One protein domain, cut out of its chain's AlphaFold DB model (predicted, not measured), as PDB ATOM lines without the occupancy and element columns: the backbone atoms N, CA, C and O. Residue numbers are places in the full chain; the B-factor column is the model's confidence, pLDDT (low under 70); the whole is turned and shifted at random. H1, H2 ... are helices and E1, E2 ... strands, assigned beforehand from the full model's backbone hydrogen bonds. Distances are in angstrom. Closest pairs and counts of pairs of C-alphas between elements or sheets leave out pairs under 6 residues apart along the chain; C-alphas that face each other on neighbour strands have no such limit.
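This is residues 3 to 104 of the 948 residues of the protein "Hypothetical protein" of Symbiodinium necroappetens (UniProt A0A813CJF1). Three antiparallel hairpins follow one another from one end of the domain, E1 with E2, E3 with E4, then E5 with E6; the far end is a loop-rich lobe, residues 58 to 101, with the short helices H2 and H3. Strand E6 reaches from the hairpins to the lobe, where the last strand, E7, comes back to pair with its end. The 102 printed residues run E1 E2 H1 E3 E4 E5 E6 H2 H3 E7, three named helices and seven named strands, of mixed class; the three-strand sheet has the order E5, E6, E7, antiparallel throughout. The whole is only just compact, close to loose, with a radius of gyration of the C-alphas of 15.0 A and spans of 44 by 36 by 22 A.

Begin at the inner strand E6, residues 50 to 57. Its residues 50 to 55 pair with E5, residues 40 to 45, in a hairpin; look at N 43 and O 52, 2.9 A apart. Its residues 55 to 57 pair with E7, residues 102 to 104, where N 104 and O 55 are 2.8 A apart. H1, residues 19 to 22, only grazes this sheet with its residues 20 to 22. Next find the hairpin of E3, residues 25 to 29, and E4, residues 32 to 36, with N 34 and O 27 2.8 A apart; the closest C-alphas of E4 and E6, Cys 33 and Ser 51, are 5.7 A apart. Farther out is the hairpin of E1, residues 3 to 7, and E2, residues 10 to 15, with N 5 and O 12 3.0 A apart. The closest C-alphas of E1 and E3, Gly 4 and Arg 26, are 5.2 A apart. At the other end H2, residues 70 to 76, and H3, residues 91 to 94, only just touch, with 3 pairs of C-alphas within 8 A, the closest Cys 70 and Ala 91 at 6.9 A; neither is on the sheet. Every O i to N i+4 pair of H2 is within hydrogen-bond range; H1 and H3 are too short for such a pair, and each has its one O i to N i+3 pair within range.

Find C-alpha 50 at (-4.143, -2.068, 15.296); from there E6 runs 21.5 A to C-alpha 57 at (13.847, -7.124, 4.663). E5 is 15.1 A long, E2 16.9 A, E1 13.4 A, and H2 10.0 A. E7 ends at C-alpha 104, (6.514, -9.429, 1.573).

The C-alphas farthest apart, Cys 15 and Ala 65, are 44.0 A apart. The printed part has no cut; its long links are E6 to H2 and H2 to H3. Mean pLDDT of the printed part is 83.9, and residues 8 to 10 are under 70.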
ATOM      1  N   ILE A   3       1.859 -17.992  18.680       74.38
ATOM      2  CA  ILE A   3       2.947 -17.030  18.874       74.38
ATOM      3  C   ILE A   3       3.840 -17.569  19.990       74.38
ATOM      4  O   ILE A   3       3.406 -18.429  20.767       74.38
ATOM      5  N   GLY A   4       5.050 -17.046  20.126       71.19
ATOM      6  CA  GLY A   4       5.845 -17.355  21.302       71.19
ATOM      7  C   GLY A   4       7.069 -16.480  21.459       71.19
ATOM      8  O   GLY A   4       7.373 -15.686  20.577       71.19
ATOM      9  N   ASP A   5       7.714 -16.613  22.612       78.75
ATOM     10  CA  ASP A   5       8.760 -15.715  23.098       78.75
ATOM     11  C   ASP A   5       9.904 -16.523  23.735       78.75
ATOM     12  O   ASP A   5       9.652 -17.453  24.515       78.75
ATOM     13  N   PHE A   6      11.151 -16.158  23.421       74.50
ATOM     14  CA  PHE A   6      12.352 -16.720  24.040       74.50
ATOM     15  C   PHE A   6      12.547 -16.174  25.466       74.50
ATOM     16  O   PHE A   6      12.913 -15.013  25.654       74.50
ATOM     17  N   SER A   7      12.419 -17.043  26.468       77.44
ATOM     18  CA  SER A   7      12.925 -16.835  27.828       77.44
ATOM     19  C   SER A   7      14.289 -17.510  27.990       77.44
ATOM     20  O   SER A   7      14.377 -18.688  28.344       77.44
ATOM     21  N   GLU A   8      15.345 -16.735  27.716       69.75
ATOM     22  CA  GLU A   8      16.775 -17.103  27.771       69.75
ATOM     23  C   GLU A   8      17.187 -18.281  26.879       69.75
ATOM     24  O   GLU A   8      17.846 -18.063  25.867       69.75
ATOM     25  N   THR A   9      16.802 -19.500  27.246       65.94
ATOM     26  CA  THR A   9      17.120 -20.764  26.557       65.94
ATOM     27  C   THR A   9      15.881 -21.594  26.215       65.94
ATOM     28  O   THR A   9      15.981 -22.598  25.514       65.94
ATOM     29  N   SER A  10      14.698 -21.185  26.681       69.25
ATOM     30  CA  SER A  10      13.417 -21.844  26.405       69.25
ATOM     31  C   SER A  10      12.520 -20.941  25.565       69.25
ATOM     32  O   SER A  10      12.552 -19.722  25.709       69.25
ATOM     33  N   TYR A  11      11.710 -21.527  24.685       74.19
ATOM     34  CA  TYR A  11      10.741 -20.792  23.874       74.19
ATOM     35  C   TYR A  11       9.329 -21.141  24.342       74.19
ATOM     36  O   TYR A  11       8.926 -22.304  24.325       74.19
ATOM     37  N   SER A  12       8.588 -20.134  24.795       76.50
ATOM     38  CA  SER A  12       7.256 -20.292  25.386       76.50
ATOM     39  C   SER A  12       6.156 -19.982  24.372       76.50
ATOM     40  O   SER A  12       6.286 -19.038  23.600       76.50
ATOM     41  N   PHE A  13       5.060 -20.749  24.373       71.06
ATOM     42  CA  PHE A  13       3.944 -20.565  23.435       71.06
ATOM     43  C   PHE A  13       2.720 -19.933  24.066       71.06
ATOM     44  O   PHE A  13       2.332 -20.260  25.186       71.06
ATOM     45  N   SER A  14       2.025 -19.121  23.273       73.00
ATOM     46  CA  SER A  14       0.625 -18.803  23.523       73.00
ATOM     47  C   SER A  14      -0.190 -18.830  22.230       73.00
ATOM     48  O   SER A  14       0.292 -18.533  21.135       73.00
ATOM     49  N   CYS A  15      -1.461 -19.208  22.346       72.75
ATOM     50  CA  CYS A  15      -2.408 -19.069  21.250       72.75
ATOM     51  C   CYS A  15      -2.841 -17.607  21.168       72.75
ATOM     52  O   CYS A  15      -3.599 -17.127  22.010       72.75
ATOM     53  N   CYS A  16      -2.397 -16.903  20.131       74.75
ATOM     54  CA  CYS A  16      -2.883 -15.563  19.862       74.75
ATOM     55  C   CYS A  16      -4.349 -15.621  19.405       74.75
ATOM     56  O   CYS A  16      -4.676 -16.233  18.381       74.75
ATOM     57  N   ALA A  17      -5.218 -14.976  20.191       75.81
ATOM     58  CA  ALA A  17      -6.658 -14.863  19.960       75.81
ATOM     59  C   ALA A  17      -7.051 -13.632  19.112       75.81
ATOM     60  O   ALA A  17      -8.222 -13.455  18.795       75.81
ATOM     61  N   ALA A  18      -6.088 -12.792  18.718       71.69
ATOM     62  CA  ALA A  18      -6.307 -11.532  18.000       71.69
ATOM     63  C   ALA A  18      -6.573 -11.689  16.481       71.69
ATOM     64  O   ALA A  18      -6.325 -10.767  15.706       71.69
ATOM     65  N   GLY A  19      -7.048 -12.858  16.034       76.12
ATOM     66  CA  GLY A  19      -7.385 -13.127  14.631       76.12
ATOM     67  C   GLY A  19      -6.233 -12.839  13.659       76.12
ATOM     68  O   GLY A  19      -5.154 -13.427  13.764       76.12
ATOM     69  N   ILE A  20      -6.462 -11.920  12.715       71.12
ATOM     70  CA  ILE A  20      -5.486 -11.508  11.691       71.12
ATOM     71  C   ILE A  20      -4.202 -10.889  12.276       71.12
ATOM     72  O   ILE A  20      -3.142 -11.003  11.667       71.12
ATOM     73  N   HIS A  21      -4.254 -10.283  13.470       78.94
ATOM     74  CA  HIS A  21      -3.120  -9.553  14.065       78.94
ATOM     75  C   HIS A  21      -2.013 -10.464  14.621       78.94
ATOM     76  O   HIS A  21      -0.987  -9.984  15.096       78.94
ATOM     77  N   CYS A  22      -2.219 -11.780  14.573       78.44
ATOM     78  CA  CYS A  22      -1.272 -12.772  15.070       78.44
ATOM     79  C   CYS A  22      -0.142 -13.109  14.082       78.44
ATOM     80  O   CYS A  22       0.869 -13.669  14.500       78.44
ATOM     81  N   GLY A  23      -0.312 -12.812  12.785       79.94
ATOM     82  CA  GLY A  23       0.699 -13.099  11.762       79.94
ATOM     83  C   GLY A  23       2.015 -12.392  12.075       79.94
ATOM     84  O   GLY A  23       2.011 -11.183  12.270       79.94
ATOM     85  N   GLY A  24       3.117 -13.145  12.168       79.38
ATOM     86  CA  GLY A  24       4.450 -12.602  12.465       79.38
ATOM     87  C   GLY A  24       4.656 -12.077  13.891       79.38
ATOM     88  O   GLY A  24       5.707 -11.512  14.183       79.38
ATOM     89  N   CYS A  25       3.672 -12.223  14.781       86.00
ATOM     90  CA  CYS A  25       3.752 -11.683  16.132       86.00
ATOM     91  C   CYS A  25       4.526 -12.613  17.081       86.00
ATOM     92  O   CYS A  25       4.281 -13.817  17.115       86.00
ATOM     93  N   ARG A  26       5.411 -12.038  17.900       84.50
ATOM     94  CA  ARG A  26       6.132 -12.718  18.988       84.50
ATOM     95  C   ARG A  26       5.379 -12.575  20.311       84.50
ATOM     96  O   ARG A  26       5.131 -13.557  21.004       84.50
ATOM     97  N   LYS A  27       4.934 -11.353  20.628       85.50
ATOM     98  CA  LYS A  27       4.350 -11.003  21.933       85.50
ATOM     99  C   LYS A  27       3.055 -10.215  21.800       85.50
ATOM    100  O   LYS A  27       3.041  -9.115  21.240       85.50
ATOM    101  N   VAL A  28       1.978 -10.736  22.386       82.00
ATOM    102  CA  VAL A  28       0.664 -10.080  22.429       82.00
ATOM    103  C   VAL A  28       0.326  -9.644  23.848       82.00
ATOM    104  O   VAL A  28       0.368 -10.445  24.778       82.00
ATOM    105  N   VAL A  29      -0.075  -8.383  23.989       84.56
ATOM    106  CA  VAL A  29      -0.598  -7.799  25.229       84.56
ATOM    107  C   VAL A  29      -1.967  -7.207  24.903       84.56
ATOM    108  O   VAL A  29      -2.111  -6.504  23.907       84.56
ATOM    109  N   GLU A  30      -2.992  -7.550  25.687       84.50
ATOM    110  CA  GLU A  30      -4.376  -7.059  25.504       84.50
ATOM    111  C   GLU A  30      -4.952  -7.266  24.082       84.50
ATOM    112  O   GLU A  30      -5.767  -6.490  23.593       84.50
ATOM    113  N   GLY A  31      -4.525  -8.329  23.387       77.06
ATOM    114  CA  GLY A  31      -4.958  -8.615  22.013       77.06
ATOM    115  C   GLY A  31      -4.284  -7.759  20.933       77.06
ATOM    116  O   GLY A  31      -4.650  -7.865  19.766       77.06
ATOM    117  N   ARG A  32      -3.284  -6.942  21.285       84.00
ATOM    118  CA  ARG A  32      -2.444  -6.185  20.345       84.00
ATOM    119  C   ARG A  32      -1.052  -6.794  20.260       84.00
ATOM    120  O   ARG A  32      -0.486  -7.196  21.276       84.00
ATOM    121  N   CYS A  33      -0.479  -6.836  19.059       85.69
ATOM    122  CA  CYS A  33       0.900  -7.275  18.909       85.69
ATOM    123  C   CYS A  33       1.860  -6.173  19.381       85.69
ATOM    124  O   CYS A  33       1.873  -5.069  18.834       85.69
ATOM    125  N   THR A  34       2.648  -6.466  20.411       87.75
ATOM    126  CA  THR A  34       3.629  -5.534  20.991       87.75
ATOM    127  C   THR A  34       5.038  -5.746  20.448       87.75
ATOM    128  O   THR A  34       5.780  -4.775  20.328       87.75
ATOM    129  N   GLU A  35       5.377  -6.975  20.058       86.44
ATOM    130  CA  GLU A  35       6.705  -7.383  19.592       86.44
ATOM    131  C   GLU A  35       6.545  -8.405  18.460       86.44
ATOM    132  O   GLU A  35       5.687  -9.291  18.551       86.44
ATOM    133  N   CYS A  36       7.346  -8.289  17.402       86.38
ATOM    134  CA  CYS A  36       7.318  -9.181  16.243       86.38
ATOM    135  C   CYS A  36       8.404 -10.263  16.334       86.38
ATOM    136  O   CYS A  36       9.371 -10.112  17.077       86.38
ATOM    137  N   ALA A  37       8.223 -11.369  15.611       81.62
ATOM    138  CA  ALA A  37       9.250 -12.405  15.469       81.62
ATOM    139  C   ALA A  37      10.381 -11.921  14.544       81.62
ATOM    140  O   ALA A  37      10.174 -10.991  13.760       81.62
ATOM    141  N   ALA A  38      11.561 -12.547  14.588       76.50
ATOM    142  CA  ALA A  38      12.672 -12.158  13.723       76.50
ATOM    143  C   ALA A  38      12.292 -12.235  12.227       76.50
ATOM    144  O   ALA A  38      11.562 -13.131  11.782       76.50
ATOM    145  N   GLY A  39      12.748 -11.240  11.461       74.62
ATOM    146  CA  GLY A  39      12.352 -11.009  10.068       74.62
ATOM    147  C   GLY A  39      10.985 -10.330   9.882       74.62
ATOM    148  O   GLY A  39      10.559 -10.138   8.746       74.62
ATOM    149  N   TYR A  40      10.276  -9.964  10.957       85.06
ATOM    150  CA  TYR A  40       9.030  -9.198  10.874       85.06
ATOM    151  C   TYR A  40       9.152  -7.849  11.583       85.06
ATOM    152  O   TYR A  40       9.671  -7.772  12.694       85.06
ATOM    153  N   VAL A  41       8.574  -6.802  10.991       85.31
ATOM    154  CA  VAL A  41       8.543  -5.461  11.594       85.31
ATOM    155  C   VAL A  41       7.126  -5.041  11.969       85.31
ATOM    156  O   VAL A  41       6.158  -5.298  11.247       85.31
ATOM    157  N   ARG A  42       7.014  -4.398  13.139       88.25
ATOM    158  CA  ARG A  42       5.757  -3.919  13.719       88.25
ATOM    159  C   ARG A  42       5.331  -2.630  13.034       88.25
ATOM    160  O   ARG A  42       6.025  -1.624  13.130       88.25
ATOM    161  N   GLN A  43       4.154  -2.632  12.425       82.75
ATOM    162  CA  GLN A  43       3.552  -1.439  11.842       82.75
ATOM    163  C   GLN A  43       2.171  -1.189  12.445       82.75
ATOM    164  O   GLN A  43       1.398  -2.119  12.683       82.75
ATOM    165  N   GLU A  44       1.859   0.077  12.701       83.56
ATOM    166  CA  GLU A  44       0.526   0.510  13.113       83.56
ATOM    167  C   GLU A  44      -0.288   0.873  11.871       83.56
ATOM    168  O   GLU A  44       0.155   1.671  11.050       83.56
ATOM    169  N   ILE A  45      -1.483   0.297  11.730       79.56
ATOM    170  CA  ILE A  45      -2.412   0.610  10.638       79.56
ATOM    171  C   ILE A  45      -3.375   1.692  11.152       79.56
ATOM    172  O   ILE A  45      -4.313   1.356  11.887       79.56
ATOM    173  N   PRO A  46      -3.210   2.986  10.794       76.75
ATOM    174  CA  PRO A  46      -3.882   4.075  11.513       76.75
ATOM    175  C   PRO A  46      -5.407   4.045  11.372       76.75
ATOM    176  O   PRO A  46      -6.128   4.382  12.305       76.75
ATOM    177  N   ILE A  47      -5.898   3.582  10.218       76.00
ATOM    178  CA  ILE A  47      -7.332   3.466   9.896       76.00
ATOM    179  C   ILE A  47      -8.029   2.427  10.793       76.00
ATOM    180  O   ILE A  47      -9.214   2.562  11.089       76.00
ATOM    181  N   LEU A  48      -7.299   1.395  11.223       77.62
ATOM    182  CA  LEU A  48      -7.830   0.281  12.011       77.62
ATOM    183  C   LEU A  48      -7.463   0.368  13.503       77.62
ATOM    184  O   LEU A  48      -8.083  -0.321  14.306       77.62
ATOM    185  N   ASN A  49      -6.496   1.215  13.887       82.56
ATOM    186  CA  ASN A  49      -5.973   1.330  15.258       82.56
ATOM    187  C   ASN A  49      -5.495  -0.032  15.815       82.56
ATOM    188  O   ASN A  49      -5.823  -0.438  16.935       82.56
ATOM    189  N   VAL A  50      -4.730  -0.754  14.992       82.31
ATOM    190  CA  VAL A  50      -4.143  -2.068  15.296       82.31
ATOM    191  C   VAL A  50      -2.680  -2.100  14.872       82.31
ATOM    192  O   VAL A  50      -2.311  -1.523  13.848       82.31
ATOM    193  N   SER A  51      -1.860  -2.803  15.648       84.31
ATOM    194  CA  SER A  51      -0.492  -3.157  15.287       84.31
ATOM    195  C   SER A  51      -0.464  -4.541  14.638       84.31
ATOM    196  O   SER A  51      -1.094  -5.482  15.127       84.31
ATOM    197  N   MET A  52       0.265  -4.669  13.533       86.19
ATOM    198  CA  MET A  52       0.486  -5.928  12.819       86.19
ATOM    199  C   MET A  52       1.969  -6.089  12.488       86.19
ATOM    200  O   MET A  52       2.697  -5.103  12.380       86.19
ATOM    201  N   CYS A  53       2.415  -7.336  12.353       87.44
ATOM    202  CA  CYS A  53       3.782  -7.669  11.978       87.44
ATOM    203  C   CYS A  53       3.815  -8.107  10.515       87.44
ATOM    204  O   CYS A  53       3.083  -9.017  10.119       87.44
ATOM    205  N   PHE A  54       4.670  -7.475   9.718       84.44
ATOM    206  CA  PHE A  54       4.839  -7.793   8.300       84.44
ATOM    207  C   PHE A  54       6.242  -8.321   8.042       84.44
ATOM    208  O   PHE A  54       7.207  -7.786   8.584       84.44
ATOM    209  N   LEU A  55       6.337  -9.374   7.228       85.00
ATOM    210  CA  LEU A  55       7.607  -9.936   6.782       85.00
ATOM    211  C   LEU A  55       8.312  -8.884   5.925       85.00
ATOM    212  O   LEU A  55       7.748  -8.445   4.923       85.00
ATOM    213  N   CYS A  56       9.492  -8.439   6.339       87.88
ATOM    214  CA  CYS A  56      10.172  -7.321   5.700       87.88
ATOM    215  C   CYS A  56      11.688  -7.470   5.817       87.88
ATOM    216  O   CYS A  56      12.186  -7.713   6.914       87.88
ATOM    217  N   ASP A  57      12.391  -7.284   4.698       86.38
ATOM    218  CA  ASP A  57      13.847  -7.124   4.663       86.38
ATOM    219  C   ASP A  57      14.213  -5.677   4.309       86.38
ATOM    220  O   ASP A  57      13.644  -5.091   3.381       86.38
ATOM    221  N   ASP A  58      15.194  -5.110   5.013       87.12
ATOM    222  CA  ASP A  58      15.816  -3.842   4.623       87.12
ATOM    223  C   ASP A  58      16.500  -3.979   3.254       87.12
ATOM    224  O   ASP A  58      17.001  -5.047   2.892       87.12
ATOM    225  N   VAL A  59      16.574  -2.889   2.484       87.25
ATOM    226  CA  VAL A  59      17.297  -2.888   1.201       87.25
ATOM    227  C   VAL A  59      18.799  -3.126   1.455       87.25
ATOM    228  O   VAL A  59      19.447  -2.275   2.076       87.25
ATOM    229  N   PRO A  60      19.397  -4.238   0.971       76.94
ATOM    230  CA  PRO A  60      20.759  -4.609   1.353       76.94
ATOM    231  C   PRO A  60      21.796  -3.546   0.981       76.94
ATOM    232  O   PRO A  60      21.941  -3.171  -0.184       76.94
ATOM    233  N   GLY A  61      22.550  -3.080   1.979       78.50
ATOM    234  CA  GLY A  61      23.599  -2.073   1.805       78.50
ATOM    235  C   GLY A  61      23.108  -0.629   1.638       78.50
ATOM    236  O   GLY A  61      23.922   0.229   1.283       78.50
ATOM    237  N   TRP A  62      21.823  -0.339   1.881       90.69
ATOM    238  CA  TRP A  62      21.337   1.042   1.948       90.69
ATOM    239  C   TRP A  62      21.921   1.786   3.160       90.69
ATOM    240  O   TRP A  62      22.003   1.250   4.266       90.69
ATOM    241  N   GLN A  63      22.317   3.034   2.915       88.88
ATOM    242  CA  GLN A  63      22.794   4.022   3.882       88.88
ATOM    243  C   GLN A  63      22.357   5.410   3.395       88.88
ATOM    244  O   GLN A  63      22.207   5.595   2.186       88.88
ATOM    245  N   ASP A  64      22.210   6.379   4.296       92.62
ATOM    246  CA  ASP A  64      22.000   7.791   3.958       92.62
ATOM    247  C   ASP A  64      23.308   8.509   3.534       92.62
ATOM    248  O   ASP A  64      24.361   7.891   3.332       92.62
ATOM    249  N   ALA A  65      23.261   9.839   3.385       91.12
ATOM    250  CA  ALA A  65      24.427  10.649   3.013       91.12
ATOM    251  C   ALA A  65      25.487  10.773   4.131       91.12
ATOM    252  O   ALA A  65      26.614  11.198   3.870       91.12
ATOM    253  N   GLN A  66      25.125  10.411   5.361       91.62
ATOM    254  CA  GLN A  66      25.927  10.440   6.574       91.62
ATOM    255  C   GLN A  66      26.545   9.058   6.868       91.62
ATOM    256  O   GLN A  66      27.406   8.947   7.740       91.62
ATOM    257  N   GLY A  67      26.152   8.023   6.113       87.88
ATOM    258  CA  GLY A  67      26.582   6.636   6.286       87.88
ATOM    259  C   GLY A  67      25.713   5.833   7.258       87.88
ATOM    260  O   GLY A  67      26.061   4.691   7.560       87.88
ATOM    261  N   LEU A  68      24.600   6.399   7.736       87.56
ATOM    262  CA  LEU A  68      23.664   5.736   8.639       87.56
ATOM    263  C   LEU A  68      22.819   4.730   7.854       87.56
ATOM    264  O   LEU A  68      22.200   5.071   6.849       87.56
ATOM    265  N   ASN A  69      22.792   3.482   8.307       88.88
ATOM    266  CA  ASN A  69      22.015   2.398   7.704       88.88
ATOM    267  C   ASN A  69      20.639   2.238   8.380       88.88
ATOM    268  O   ASN A  69      20.319   2.910   9.361       88.88
ATOM    269  N   CYS A  70      19.815   1.310   7.889       89.50
ATOM    270  CA  CYS A  70      18.464   1.087   8.414       89.50
ATOM    271  C   CYS A  70      18.393   0.767   9.918       89.50
ATOM    272  O   CYS A  70      17.438   1.176  10.581       89.50
ATOM    273  N   ARG A  71      19.422   0.128  10.491       82.44
ATOM    274  CA  ARG A  71      19.503  -0.136  11.934       82.44
ATOM    275  C   ARG A  71      19.889   1.109  12.739       82.44
ATOM    276  O   ARG A  71      19.433   1.272  13.872       82.44
ATOM    277  N   ASP A  72      20.682   2.017  12.174       86.44
ATOM    278  CA  ASP A  72      20.928   3.325  12.797       86.44
ATOM    279  C   ASP A  72      19.618   4.125  12.856       86.44
ATOM    280  O   ASP A  72      19.272   4.685  13.894       86.44
ATOM    281  N   TYR A  73      18.819   4.084  11.786       90.75
ATOM    282  CA  TYR A  73      17.496   4.709  11.746       90.75
ATOM    283  C   TYR A  73      16.503   4.122  12.757       90.75
ATOM    284  O   TYR A  73      15.774   4.885  13.397       90.75
ATOM    285  N   GLU A  74      16.490   2.796  12.928       87.00
ATOM    286  CA  GLU A  74      15.691   2.116  13.953       87.00
ATOM    287  C   GLU A  74      16.130   2.515  15.370       87.00
ATOM    288  O   GLU A  74      15.319   2.985  16.169       87.00
ATOM    289  N   SER A  75      17.422   2.371  15.675       81.19
ATOM    290  CA  SER A  75      17.964   2.572  17.026       81.19
ATOM    291  C   SER A  75      17.969   4.034  17.483       81.19
ATOM    292  O   SER A  75      17.796   4.302  18.674       81.19
ATOM    293  N   LEU A  76      18.118   4.983  16.555       89.62
ATOM    294  CA  LEU A  76      18.069   6.423  16.826       89.62
ATOM    295  C   LEU A  76      16.655   7.017  16.671       89.62
ATOM    296  O   LEU A  76      16.435   8.174  17.032       89.62
ATOM    297  N   GLY A  77      15.690   6.251  16.147       90.44
ATOM    298  CA  GLY A  77      14.317   6.710  15.907       90.44
ATOM    299  C   GLY A  77      14.197   7.768  14.801       90.44
ATOM    300  O   GLY A  77      13.305   8.616  14.844       90.44
ATOM    301  N   TYR A  78      15.099   7.760  13.815       94.12
ATOM    302  CA  TYR A  78      15.230   8.829  12.814       94.12
ATOM    303  C   TYR A  78      14.210   8.780  11.669       94.12
ATOM    304  O   TYR A  78      14.074   9.762  10.935       94.12
ATOM    305  N   CYS A  79      13.428   7.704  11.566       90.06
ATOM    306  CA  CYS A  79      12.423   7.473  10.520       90.06
ATOM    307  C   CYS A  79      11.397   8.603  10.303       90.06
ATOM    308  O   CYS A  79      10.785   8.677   9.245       90.06
ATOM    309  N   SER A  80      11.180   9.474  11.294       87.31
ATOM    310  CA  SER A  80      10.245  10.607  11.224       87.31
ATOM    311  C   SER A  80      10.919  11.982  11.098       87.31
ATOM    312  O   SER A  80      10.221  12.992  11.033       87.31
ATOM    313  N   SER A  81      12.257  12.043  11.087       88.00
ATOM    314  CA  SER A  81      13.025  13.300  11.127       88.00
ATOM    315  C   SER A  81      14.096  13.445  10.042       88.00
ATOM    316  O   SER A  81      14.443  14.579   9.722       88.00
ATOM    317  N   HIS A  82      14.591  12.346   9.460       84.56
ATOM    318  CA  HIS A  82      15.712  12.352   8.506       84.56
ATOM    319  C   HIS A  82      15.412  11.525   7.241       84.56
ATOM    320  O   HIS A  82      16.232  10.727   6.797       84.56
ATOM    321  N   ASP A  83      14.223  11.681   6.659       88.69
ATOM    322  CA  ASP A  83      13.770  10.894   5.501       88.69
ATOM    323  C   ASP A  83      14.203  11.489   4.140       88.69
ATOM    324  O   ASP A  83      13.406  11.641   3.215       88.69
ATOM    325  N   GLU A  84      15.471  11.889   4.016       91.62
ATOM    326  CA  GLU A  84      16.021  12.406   2.755       91.62
ATOM    327  C   GLU A  84      16.463  11.256   1.834       91.62
ATOM    328  O   GLU A  84      17.143  10.320   2.253       91.62
ATOM    329  N   ALA A  85      16.084  11.312   0.554       90.75
ATOM    330  CA  ALA A  85      16.406  10.259  -0.407       90.75
ATOM    331  C   ALA A  85      17.892  10.275  -0.810       90.75
ATOM    332  O   ALA A  85      18.369  11.226  -1.435       90.75
ATOM    333  N   PHE A  86      18.609   9.179  -0.545       89.12
ATOM    334  CA  PHE A  86      20.004   8.996  -0.942       89.12
ATOM    335  C   PHE A  86      20.142   7.874  -1.975       89.12
ATOM    336  O   PHE A  86      19.526   6.817  -1.872       89.12
ATOM    337  N   ARG A  87      20.923   8.121  -3.039       88.31
ATOM    338  CA  ARG A  87      21.076   7.213  -4.201       88.31
ATOM    339  C   ARG A  87      19.743   6.727  -4.817       88.31
ATOM    340  O   ARG A  87      19.729   5.727  -5.528       88.31
ATOM    341  N   GLY A  88      18.655   7.475  -4.613       91.25
ATOM    342  CA  GLY A  88      17.326   7.187  -5.159       91.25
ATOM    343  C   GLY A  88      16.371   6.433  -4.228       91.25
ATOM    344  O   GLY A  88      15.316   6.041  -4.713       91.25
ATOM    345  N   LEU A  89      16.718   6.236  -2.949       95.12
ATOM    346  CA  LEU A  89      15.824   5.686  -1.921       95.12
ATOM    347  C   LEU A  89      15.964   6.470  -0.605       95.12
ATOM    348  O   LEU A  89      17.088   6.715  -0.161       95.12
ATOM    349  N   SER A  90      14.857   6.842   0.033       94.81
ATOM    350  CA  SER A  90      14.848   7.378   1.405       94.81
ATOM    351  C   SER A  90      14.772   6.270   2.464       94.81
ATOM    352  O   SER A  90      14.645   5.088   2.139       94.81
ATOM    353  N   ALA A  91      14.832   6.632   3.748       93.81
ATOM    354  CA  ALA A  91      14.716   5.669   4.841       93.81
ATOM    355  C   ALA A  91      13.318   5.023   4.889       93.81
ATOM    356  O   ALA A  91      13.200   3.815   5.083       93.81
ATOM    357  N   SER A  92      12.255   5.797   4.648       92.00
ATOM    358  CA  SER A  92      10.873   5.302   4.548       92.00
ATOM    359  C   SER A  92      10.598   4.458   3.296       92.00
ATOM    360  O   SER A  92       9.563   3.797   3.226       92.00
ATOM    361  N   GLU A  93      11.529   4.417   2.339       92.75
ATOM    362  CA  GLU A  93      11.500   3.514   1.184       92.75
ATOM    363  C   GLU A  93      12.396   2.283   1.399       92.75
ATOM    364  O   GLU A  93      12.009   1.168   1.051       92.75
ATOM    365  N   ALA A  94      13.575   2.452   2.003       92.69
ATOM    366  CA  ALA A  94      14.590   1.406   2.123       92.69
ATOM    367  C   ALA A  94      14.511   0.556   3.400       92.69
ATOM    368  O   ALA A  94      14.940  -0.598   3.374       92.69
ATOM    369  N   CYS A  95      13.980   1.107   4.494       92.50
ATOM    370  CA  CYS A  95      14.124   0.536   5.831       92.50
ATOM    371  C   CYS A  95      12.789   0.101   6.429       92.50
ATOM    372  O   CYS A  95      11.868   0.906   6.603       92.50
ATOM    373  N   CYS A  96      12.700  -1.162   6.831       90.62
ATOM    374  CA  CYS A  96      11.503  -1.769   7.399       90.62
ATOM    375  C   CYS A  96      11.037  -1.059   8.674       90.62
ATOM    376  O   CYS A  96       9.841  -0.794   8.823       90.62
ATOM    377  N   ALA A  97      11.974  -0.685   9.556       87.75
ATOM    378  CA  ALA A  97      11.702   0.077  10.779       87.75
ATOM    379  C   ALA A  97      11.046   1.445  10.509       87.75
ATOM    380  O   ALA A  97      10.249   1.926  11.314       87.75
ATOM    381  N   CYS A  98      11.323   2.042   9.346       89.81
ATOM    382  CA  CYS A  98      10.723   3.298   8.898       89.81
ATOM    383  C   CYS A  98       9.440   3.103   8.077       89.81
ATOM    384  O   CYS A  98       8.883   4.063   7.551       89.81
ATOM    385  N   GLY A  99       8.954   1.864   7.970       87.00
ATOM    386  CA  GLY A  99       7.794   1.509   7.166       87.00
ATOM    387  C   GLY A  99       8.098   1.275   5.686       87.00
ATOM    388  O   GLY A  99       7.143   1.043   4.947       87.00
ATOM    389  N   GLY A 100       9.363   1.306   5.266       89.38
ATOM    390  CA  GLY A 100       9.824   0.954   3.923       89.38
ATOM    391  C   GLY A 100      10.230  -0.511   3.811       89.38
ATOM    392  O   GLY A 100       9.582  -1.385   4.388       89.38
ATOM    393  N   GLY A 101      11.318  -0.753   3.080       88.50
ATOM    394  CA  GLY A 101      11.917  -2.070   2.881       88.50
ATOM    395  C   GLY A 101      11.173  -2.932   1.862       88.50
ATOM    396  O   GLY A 101      10.126  -2.564   1.318       88.50
ATOM    397  N   SER A 102      11.717  -4.118   1.591       87.25
ATOM    398  CA  SER A 102      11.037  -5.129   0.786       87.25
ATOM    399  C   SER A 102      10.003  -5.843   1.652       87.25
ATOM    400  O   SER A 102      10.289  -6.850   2.299       87.25
ATOM    401  N   VAL A 103       8.792  -5.285   1.720       85.25
ATOM    402  CA  VAL A 103       7.692  -5.908   2.463       85.25
ATOM    403  C   VAL A 103       7.076  -7.032   1.631       85.25
ATOM    404  O   VAL A 103       6.573  -6.818   0.527       85.25
ATOM    405  N   HIS A 104       7.066  -8.236   2.191       84.69
ATOM    406  CA  HIS A 104       6.514  -9.429   1.573       84.69
ATOM    407  C   HIS A 104       5.254  -9.903   2.300       84.69
ATOM    408  O   HIS A 104       5.043  -9.652   3.487       84.69
TER     409      HIS A 104